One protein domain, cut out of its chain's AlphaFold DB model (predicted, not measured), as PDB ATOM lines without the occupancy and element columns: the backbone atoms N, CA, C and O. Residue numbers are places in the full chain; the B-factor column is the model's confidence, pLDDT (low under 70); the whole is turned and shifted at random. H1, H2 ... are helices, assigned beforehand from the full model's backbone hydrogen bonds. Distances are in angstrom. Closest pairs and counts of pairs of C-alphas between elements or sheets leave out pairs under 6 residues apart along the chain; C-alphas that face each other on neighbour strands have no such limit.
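This is residues 296 to 365 of the 396 residues of an uncharacterized protein of Chytriomyces confervae (UniProt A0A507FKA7). Two long helices, H1 and H2, make an open V: they meet near the tight link that joins them and spread from there, leaving the space between their far ends empty. A shorter third helix, H3, follows at the far end of H2 and turns off steeply from it, away from H1. The printed part has 70 residues with three named helices, in the order H1, H2, H3, and no named strand; the class is all helix. The whole is loose, with a radius of gyration of the C-alphas of 15.7 A, and the C-alphas span 41 by 34 by 22 A along their three main axes.

The longest helix, H1, holds residues 296 to 321 and measures 36.6 A from first to last C-alpha. It begins at C-alpha 296, at (-50.561, 48.577, 8.506), and ends at C-alpha 321, at (-57.356, 12.599, 8.806). H2 holds residues 325 to 347 and measures 31.6 A; its first C-alpha is at (-47.543, 9.382, 12.139). H3 holds residues 351 to 364, measures 20.0 A and ends at C-alpha 364, at (-24.163, 30.859, 13.936).

H1 and H2 form a helical hairpin and run opposite ways at a shallow tilt of 26 degrees. They touch, H1 with residues 318 to 319 alone and H2 with residues 327 to 331 alone. Their closest C-alphas, those of Val 318 and Val 328, are 6.6 A apart, while the helix centres are 15.5 A apart. H2 and H3 are close but not clearly touching, with 1 pair of C-alphas within 8 A; the closest are those of Ile 347 and His 353, 5.5 A apart. These two helices run opposite ways at a steep tilt of 59 degrees. H1 and H3 are apart. In H1, H2 and H3 every O i to N i+4 pair of the backbone is within hydrogen-bond range.

The two C-alphas farthest apart, those of Thr 323 and Thr 351, are 42.1 A apart, and the C-alphas of Asn 296 and Gly 365, the first and last printed residues, are 33.2 A apart. Residues 296 to 314 of H1, 333 to 342 of H2 and 358 to 364 of H3 stand free. The printed part has no cut, and both links, H1 to H2 and H2 to H3, are tight with 3 residues each. The mean pLDDT of the printed part is 72.3; it is under 70 at residues 296 to 306, 309, 318, 321 to 323 and 341 to 349. The mean pLDDT of H1 is 67, of H2 72 and of H3 83.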
ATOM      1  N   ASN A 296     -50.558  49.996   8.879       55.12
ATOM      2  CA  ASN A 296     -50.561  48.577   8.506       55.12
ATOM      3  C   ASN A 296     -50.658  47.626   9.701       55.12
ATOM      4  O   ASN A 296     -50.794  46.427   9.473       55.12
ATOM      5  N   GLY A 297     -50.652  48.114  10.948       54.16
ATOM      6  CA  GLY A 297     -50.744  47.268  12.144       54.16
ATOM      7  C   GLY A 297     -51.971  46.356  12.127       54.16
ATOM      8  O   GLY A 297     -51.832  45.147  12.278       54.16
ATOM      9  N   ALA A 298     -53.151  46.901  11.815       57.38
ATOM     10  CA  ALA A 298     -54.385  46.121  11.709       57.38
ATOM     11  C   ALA A 298     -54.357  45.102  10.553       57.38
ATOM     12  O   ALA A 298     -54.825  43.976  10.706       57.38
ATOM     13  N   ARG A 299     -53.767  45.459   9.403       59.81
ATOM     14  CA  ARG A 299     -53.646  44.556   8.243       59.81
ATOM     15  C   ARG A 299     -52.642  43.436   8.493       59.81
ATOM     16  O   ARG A 299     -52.934  42.285   8.192       59.81
ATOM     17  N   LEU A 300     -51.484  43.754   9.067       56.94
ATOM     18  CA  LEU A 300     -50.461  42.778   9.424       56.94
ATOM     19  C   LEU A 300     -50.967  41.845  10.529       56.94
ATOM     20  O   LEU A 300     -50.796  40.635  10.432       56.94
ATOM     21  N   GLN A 301     -51.651  42.390  11.535       56.88
ATOM     22  CA  GLN A 301     -52.288  41.615  12.594       56.88
ATOM     23  C   GLN A 301     -53.363  40.677  12.027       56.88
ATOM     24  O   GLN A 301     -53.371  39.494  12.359       56.88
ATOM     25  N   HIS A 302     -54.208  41.161  11.110       66.56
ATOM     26  CA  HIS A 302     -55.188  40.324  10.420       66.56
ATOM     27  C   HIS A 302     -54.519  39.217   9.597       66.56
ATOM     28  O   HIS A 302     -54.948  38.073   9.680       66.56
ATOM     29  N   LEU A 303     -53.455  39.522   8.846       67.75
ATOM     30  CA  LEU A 303     -52.714  38.537   8.048       67.75
ATOM     31  C   LEU A 303     -52.031  37.479   8.917       67.75
ATOM     32  O   LEU A 303     -52.084  36.295   8.593       67.75
ATOM     33  N   ILE A 304     -51.409  37.879  10.027       64.69
ATOM     34  CA  ILE A 304     -50.763  36.950  10.959       64.69
ATOM     35  C   ILE A 304     -51.817  36.053  11.610       64.69
ATOM     36  O   ILE A 304     -51.658  34.833  11.597       64.69
ATOM     37  N   TYR A 305     -52.914  36.614  12.131       62.94
ATOM     38  CA  TYR A 305     -53.962  35.807  12.758       62.94
ATOM     39  C   TYR A 305     -54.677  34.903  11.762       62.94
ATOM     40  O   TYR A 305     -54.873  33.730  12.066       62.94
ATOM     41  N   SER A 306     -55.012  35.390  10.565       66.25
ATOM     42  CA  SER A 306     -55.636  34.551   9.543       66.25
ATOM     43  C   SER A 306     -54.710  33.411   9.130       66.25
ATOM     44  O   SER A 306     -55.168  32.280   9.016       66.25
ATOM     45  N   SER A 307     -53.407  33.676   8.987       71.25
ATOM     46  CA  SER A 307     -52.420  32.651   8.631       71.25
ATOM     47  C   SER A 307     -52.220  31.631   9.752       71.25
ATOM     48  O   SER A 307     -52.176  30.436   9.479       71.25
ATOM     49  N   LEU A 308     -52.149  32.062  11.016       70.25
ATOM     50  CA  LEU A 308     -52.021  31.161  12.167       70.25
ATOM     51  C   LEU A 308     -53.274  30.301  12.368       70.25
ATOM     52  O   LEU A 308     -53.151  29.108  12.628       70.25
ATOM     53  N   ILE A 309     -54.468  30.881  12.214       69.75
ATOM     54  CA  ILE A 309     -55.741  30.148  12.293       69.75
ATOM     55  C   ILE A 309     -55.827  29.132  11.154       69.75
ATOM     56  O   ILE A 309     -56.118  27.966  11.404       69.75
ATOM     57  N   GLN A 310     -55.519  29.539   9.920       72.12
ATOM     58  CA  GLN A 310     -55.478  28.627   8.776       72.12
ATOM     59  C   GLN A 310     -54.478  27.495   9.009       72.12
ATOM     60  O   GLN A 310     -54.820  26.338   8.797       72.12
ATOM     61  N   TYR A 311     -53.284  27.808   9.514       74.62
ATOM     62  CA  TYR A 311     -52.257  26.820   9.827       74.62
ATOM     63  C   TYR A 311     -52.704  25.842  10.923       74.62
ATOM     64  O   TYR A 311     -52.542  24.634  10.771       74.62
ATOM     65  N   ALA A 312     -53.323  26.332  11.999       72.75
ATOM     66  CA  ALA A 312     -53.847  25.494  13.076       72.75
ATOM     67  C   ALA A 312     -54.988  24.580  12.601       72.75
ATOM     68  O   ALA A 312     -54.980  23.388  12.902       72.75
ATOM     69  N   ILE A 313     -55.932  25.106  11.810       71.94
ATOM     70  CA  ILE A 313     -57.010  24.315  11.196       71.94
ATOM     71  C   ILE A 313     -56.416  23.223  10.307       71.94
ATOM     72  O   ILE A 313     -56.830  22.069  10.390       71.94
ATOM     73  N   LEU A 314     -55.413  23.562   9.500       74.31
ATOM     74  CA  LEU A 314     -54.735  22.620   8.618       74.31
ATOM     75  C   LEU A 314     -54.071  21.477   9.405       74.31
ATOM     76  O   LEU A 314     -54.201  20.313   9.032       74.31
ATOM     77  N   TRP A 315     -53.424  21.792  10.531       73.31
ATOM     78  CA  TRP A 315     -52.842  20.792  11.430       73.31
ATOM     79  C   TRP A 315     -53.887  19.909  12.105       73.31
ATOM     80  O   TRP A 315     -53.676  18.703  12.198       73.31
ATOM     81  N   ILE A 316     -55.016  20.475  12.538       73.12
ATOM     82  CA  ILE A 316     -56.128  19.702  13.105       73.12
ATOM     83  C   ILE A 316     -56.691  18.746  12.049       73.12
ATOM     84  O   ILE A 316     -56.862  17.565  12.336       73.12
ATOM     85  N   VAL A 317     -56.922  19.225  10.822       72.31
ATOM     86  CA  VAL A 317     -57.418  18.395   9.717       72.31
ATOM     87  C   VAL A 317     -56.460  17.241   9.448       72.31
ATOM     88  O   VAL A 317     -56.907  16.103   9.422       72.31
ATOM     89  N   VAL A 318     -55.155  17.501   9.339       69.56
ATOM     90  CA  VAL A 318     -54.151  16.453   9.089       69.56
ATOM     91  C   VAL A 318     -54.025  15.476  10.246       69.56
ATOM     92  O   VAL A 318     -53.917  14.273  10.015       69.56
ATOM     93  N   TYR A 319     -54.060  15.963  11.484       73.31
ATOM     94  CA  TYR A 319     -54.009  15.109  12.664       73.31
ATOM     95  C   TYR A 319     -55.217  14.166  12.726       73.31
ATOM     96  O   TYR A 319     -55.049  12.976  12.970       73.31
ATOM     97  N   VAL A 320     -56.419  14.677  12.438       73.56
ATOM     98  CA  VAL A 320     -57.660  13.888  12.431       73.56
ATOM     99  C   VAL A 320     -57.736  12.953  11.219       73.56
ATOM    100  O   VAL A 320     -58.217  11.829  11.343       73.56
ATOM    101  N   SER A 321     -57.260  13.380  10.045       68.69
ATOM    102  CA  SER A 321     -57.356  12.599   8.806       68.69
ATOM    103  C   SER A 321     -56.222  11.592   8.617       68.69
ATOM    104  O   SER A 321     -56.335  10.703   7.776       68.69
ATOM    105  N   SER A 322     -55.109  11.722   9.344       64.69
ATOM    106  CA  SER A 322     -53.994  10.781   9.243       64.69
ATOM    107  C   SER A 322     -54.096   9.709  10.328       64.69
ATOM    108  O   SER A 322     -53.947   9.973  11.516       64.69
ATOM    109  N   THR A 323     -54.294   8.460   9.919       66.38
ATOM    110  CA  THR A 323     -54.288   7.292  10.816       66.38
ATOM    111  C   THR A 323     -52.874   6.821  11.180       66.38
ATOM    112  O   THR A 323     -52.715   5.867  11.936       66.38
ATOM    113  N   SER A 324     -51.822   7.470  10.661       79.00
ATOM    114  CA  SER A 324     -50.431   7.129  10.968       79.00
ATOM    115  C   SER A 324     -49.524   8.359  11.027       79.00
ATOM    116  O   SER A 324     -49.619   9.267  10.200       79.00
ATOM    117  N   TRP A 325     -48.565   8.341  11.956       77.56
ATOM    118  CA  TRP A 325     -47.543   9.382  12.139       77.56
ATOM    119  C   TRP A 325     -46.740   9.695  10.861       77.56
ATOM    120  O   TRP A 325     -46.216  10.797  10.704       77.56
ATOM    121  N   LYS A 326     -46.669   8.746   9.918       75.12
ATOM    122  CA  LYS A 326     -46.006   8.921   8.619       75.12
ATOM    123  C   LYS A 326     -46.716   9.961   7.747       75.12
ATOM    124  O   LYS A 326     -46.042  10.735   7.075       75.12
ATOM    125  N   GLY A 327     -48.050  10.018   7.791       75.38
ATOM    126  CA  GLY A 327     -48.832  11.031   7.074       75.38
ATOM    127  C   GLY A 327     -48.555  12.438   7.604       75.38
ATOM    128  O   GLY A 327     -48.307  13.355   6.824       75.38
ATOM    129  N   VAL A 328     -48.479  12.575   8.931       74.06
ATOM    130  CA  VAL A 328     -48.090  13.824   9.602       74.06
ATOM    131  C   VAL A 328     -46.679  14.262   9.191       74.06
ATOM    132  O   VAL A 328     -46.470  15.423   8.846       74.06
ATOM    133  N   ALA A 329     -45.715  13.336   9.171       72.94
ATOM    134  CA  ALA A 329     -44.330  13.637   8.809       72.94
ATOM    135  C   ALA A 329     -44.181  14.097   7.346       72.94
ATOM    136  O   ALA A 329     -43.505  15.093   7.083       72.94
ATOM    137  N   VAL A 330     -44.836  13.420   6.395       74.81
ATOM    138  CA  VAL A 330     -44.823  13.814   4.973       74.81
ATOM    139  C   VAL A 330     -45.484  15.178   4.781       74.81
ATOM    140  O   VAL A 330     -44.953  16.029   4.070       74.81
ATOM    141  N   PHE A 331     -46.607  15.424   5.456       73.62
ATOM    142  CA  PHE A 331     -47.296  16.707   5.389       73.62
ATOM    143  C   PHE A 331     -46.446  17.862   5.935       73.62
ATOM    144  O   PHE A 331     -46.348  18.916   5.297       73.62
ATOM    145  N   ALA A 332     -45.784  17.644   7.076       75.88
ATOM    146  CA  ALA A 332     -44.844  18.596   7.653       75.88
ATOM    147  C   ALA A 332     -43.686  18.883   6.685       75.88
ATOM    148  O   ALA A 332     -43.356  20.046   6.454       75.88
ATOM    149  N   ALA A 333     -43.118  17.849   6.055       74.00
ATOM    150  CA  ALA A 333     -42.046  18.000   5.072       74.00
ATOM    151  C   ALA A 333     -42.482  18.821   3.844       74.00
ATOM    152  O   ALA A 333     -41.743  19.708   3.417       74.00
ATOM    153  N   ILE A 334     -43.690  18.592   3.313       74.94
ATOM    154  CA  ILE A 334     -44.249  19.380   2.198       74.94
ATOM    155  C   ILE A 334     -44.426  20.847   2.601       74.94
ATOM    156  O   ILE A 334     -44.092  21.733   1.820       74.94
ATOM    157  N   HIS A 335     -44.896  21.125   3.818       72.50
ATOM    158  CA  HIS A 335     -45.073  22.498   4.301       72.50
ATOM    159  C   HIS A 335     -43.750  23.212   4.524       72.50
ATOM    160  O   HIS A 335     -43.619  24.379   4.164       72.50
ATOM    161  N   VAL A 336     -42.752  22.512   5.060       77.62
ATOM    162  CA  VAL A 336     -41.389  23.038   5.161       77.62
ATOM    163  C   VAL A 336     -40.844  23.334   3.762       77.62
ATOM    164  O   VAL A 336     -40.335  24.428   3.534       77.62
ATOM    165  N   ALA A 337     -41.016  22.428   2.795       71.56
ATOM    166  CA  ALA A 337     -40.581  22.643   1.416       71.56
ATOM    167  C   ALA A 337     -41.313  23.816   0.739       71.56
ATOM    168  O   ALA A 337     -40.671  24.638   0.088       71.56
ATOM    169  N   ALA A 338     -42.628  23.942   0.933       74.44
ATOM    170  CA  ALA A 338     -43.434  25.043   0.413       74.44
ATOM    171  C   ALA A 338     -43.066  26.381   1.070       74.44
ATOM    172  O   ALA A 338     -42.938  27.383   0.373       74.44
ATOM    173  N   ALA A 339     -42.816  26.402   2.382       74.19
ATOM    174  CA  ALA A 339     -42.327  27.582   3.091       74.19
ATOM    175  C   ALA A 339     -40.932  27.991   2.600       74.19
ATOM    176  O   ALA A 339     -40.691  29.172   2.376       74.19
ATOM    177  N   ILE A 340     -40.034  27.029   2.352       72.31
ATOM    178  CA  ILE A 340     -38.716  27.279   1.748       72.31
ATOM    179  C   ILE A 340     -38.864  27.812   0.317       72.31
ATOM    180  O   ILE A 340     -38.150  28.739  -0.061       72.31
ATOM    181  N   ALA A 341     -39.775  27.260  -0.486       69.06
ATOM    182  CA  ALA A 341     -40.021  27.704  -1.856       69.06
ATOM    183  C   ALA A 341     -40.652  29.103  -1.904       69.06
ATOM    184  O   ALA A 341     -40.213  29.928  -2.696       69.06
ATOM    185  N   ALA A 342     -41.609  29.402  -1.022       68.12
ATOM    186  CA  ALA A 342     -42.196  30.730  -0.861       68.12
ATOM    187  C   ALA A 342     -41.161  31.737  -0.340       68.12
ATOM    188  O   ALA A 342     -41.057  32.840  -0.864       68.12
ATOM    189  N   TYR A 343     -40.330  31.338   0.626       67.06
ATOM    190  CA  TYR A 343     -39.190  32.127   1.087       67.06
ATOM    191  C   TYR A 343     -38.223  32.428  -0.062       67.06
ATOM    192  O   TYR A 343     -37.825  33.571  -0.263       67.06
ATOM    193  N   ARG A 344     -37.881  31.430  -0.880       65.31
ATOM    194  CA  ARG A 344     -37.046  31.650  -2.061       65.31
ATOM    195  C   ARG A 344     -37.748  32.577  -3.061       65.31
ATOM    196  O   ARG A 344     -37.196  33.609  -3.395       65.31
ATOM    197  N   GLY A 345     -38.969  32.282  -3.491       62.47
ATOM    198  CA  GLY A 345     -39.653  33.049  -4.536       62.47
ATOM    199  C   GLY A 345     -40.043  34.480  -4.149       62.47
ATOM    200  O   GLY A 345     -39.991  35.363  -4.997       62.47
ATOM    201  N   TYR A 346     -40.424  34.721  -2.892       60.75
ATOM    202  CA  TYR A 346     -40.952  36.013  -2.436       60.75
ATOM    203  C   TYR A 346     -39.915  36.868  -1.705       60.75
ATOM    204  O   TYR A 346     -39.972  38.093  -1.758       60.75
ATOM    205  N   ILE A 347     -38.985  36.232  -0.986       60.94
ATOM    206  CA  ILE A 347     -38.076  36.937  -0.081       60.94
ATOM    207  C   ILE A 347     -36.689  37.101  -0.709       60.94
ATOM    208  O   ILE A 347     -36.057  38.109  -0.397       60.94
ATOM    209  N   LEU A 348     -36.224  36.240  -1.633       64.19
ATOM    210  CA  LEU A 348     -34.932  36.450  -2.317       64.19
ATOM    211  C   LEU A 348     -34.848  37.875  -2.893       64.19
ATOM    212  O   LEU A 348     -35.752  38.343  -3.574       64.19
ATOM    213  N   HIS A 349     -33.749  38.567  -2.582       68.12
ATOM    214  CA  HIS A 349     -33.474  39.972  -2.932       68.12
ATOM    215  C   HIS A 349     -34.280  41.058  -2.194       68.12
ATOM    216  O   HIS A 349     -34.038  42.243  -2.424       68.12
ATOM    217  N   THR A 350     -35.157  40.708  -1.252       78.19
ATOM    218  CA  THR A 350     -35.818  41.695  -0.377       78.19
ATOM    219  C   THR A 350     -34.937  42.103   0.811       78.19
ATOM    220  O   THR A 350     -33.977  41.418   1.181       78.19
ATOM    221  N   THR A 351     -35.287  43.213   1.467       75.81
ATOM    222  CA  THR A 351     -34.698  43.622   2.755       75.81
ATOM    223  C   THR A 351     -34.874  42.546   3.829       75.81
ATOM    224  O   THR A 351     -33.956  42.299   4.606       75.81
ATOM    225  N   THR A 352     -36.002  41.833   3.818       74.25
ATOM    226  CA  THR A 352     -36.290  40.722   4.733       74.25
ATOM    227  C   THR A 352     -35.303  39.562   4.575       74.25
ATOM    228  O   THR A 352     -34.894  38.979   5.576       74.25
ATOM    229  N   HIS A 353     -34.853  39.251   3.353       77.69
ATOM    230  CA  HIS A 353     -33.836  38.213   3.140       77.69
ATOM    231  C   HIS A 353     -32.504  38.579   3.772       77.69
ATOM    232  O   HIS A 353     -31.907  37.753   4.459       77.69
ATOM    233  N   LYS A 354     -32.067  39.827   3.564       82.69
ATOM    234  CA  LYS A 354     -30.831  40.340   4.159       82.69
ATOM    235  C   LYS A 354     -30.903  40.249   5.679       82.69
ATOM    236  O   LYS A 354     -29.995  39.694   6.280       82.69
ATOM    237  N   LEU A 355     -32.015  40.672   6.283       79.56
ATOM    238  CA  LEU A 355     -32.214  40.574   7.731       79.56
ATOM    239  C   LEU A 355     -32.145  39.134   8.240       79.56
ATOM    240  O   LEU A 355     -31.510  38.874   9.255       79.56
ATOM    241  N   ILE A 356     -32.751  38.182   7.529       81.50
ATOM    242  CA  ILE A 356     -32.703  36.768   7.919       81.50
ATOM    243  C   ILE A 356     -31.285  36.204   7.775       81.50
ATOM    244  O   ILE A 356     -30.829  35.490   8.663       81.50
ATOM    245  N   GLN A 357     -30.552  36.560   6.716       85.69
ATOM    246  CA  GLN A 357     -29.139  36.195   6.579       85.69
ATOM    247  C   GLN A 357     -28.292  36.776   7.716       85.69
ATOM    248  O   GLN A 357     -27.473  36.061   8.287       85.69
ATOM    249  N   GLN A 358     -28.516  38.040   8.080       88.25
ATOM    250  CA  GLN A 358     -27.827  38.696   9.189       88.25
ATOM    251  C   GLN A 358     -28.179  38.058  10.536       88.25
ATOM    252  O   GLN A 358     -27.280  37.839  11.337       88.25
ATOM    253  N   LEU A 359     -29.443  37.691  10.773       86.00
ATOM    254  CA  LEU A 359     -29.875  36.963  11.974       86.00
ATOM    255  C   LEU A 359     -29.195  35.597  12.083       86.00
ATOM    256  O   LEU A 359     -28.662  35.255  13.135       86.00
ATOM    257  N   ILE A 360     -29.196  34.822  10.996       85.19
ATOM    258  CA  ILE A 360     -28.544  33.508  10.952       85.19
ATOM    259  C   ILE A 360     -27.038  33.668  11.182       85.19
ATOM    260  O   ILE A 360     -26.460  32.923  11.968       85.19
ATOM    261  N   PHE A 361     -26.405  34.658  10.548       88.50
ATOM    262  CA  PHE A 361     -24.983  34.930  10.736       88.50
ATOM    263  C   PHE A 361     -24.664  35.421  12.155       88.50
ATOM    264  O   PHE A 361     -23.672  34.998  12.728       88.50
ATOM    265  N   ALA A 362     -25.512  36.250  12.764       85.44
ATOM    266  CA  ALA A 362     -25.343  36.683  14.149       85.44
ATOM    267  C   ALA A 362     -25.457  35.516  15.144       85.44
ATOM    268  O   ALA A 362     -24.796  35.526  16.177       85.44
ATOM    269  N   ALA A 363     -26.293  34.519  14.838       83.25
ATOM    270  CA  ALA A 363     -26.511  33.361  15.698       83.25
ATOM    271  C   ALA A 363     -25.469  32.242  15.515       83.25
ATOM    272  O   ALA A 363     -25.159  31.544  16.478       83.25
ATOM    273  N   PHE A 364     -24.965  32.041  14.293       87.06
ATOM    274  CA  PHE A 364     -24.163  30.859  13.936       87.06
ATOM    275  C   PHE A 364     -22.885  31.166  13.144       87.06
ATOM    276  O   PHE A 364     -22.097  30.261  12.880       87.06
ATOM    277  N   GLY A 365     -22.705  32.404  12.696       84.44
ATOM    278  CA  GLY A 365     -21.564  32.819  11.890       84.44
ATOM    279  C   GLY A 365     -20.336  33.135  12.735       84.44
ATOM    280  O   GLY A 365     -20.439  33.547  13.887       84.44
TER     281      GLY A 365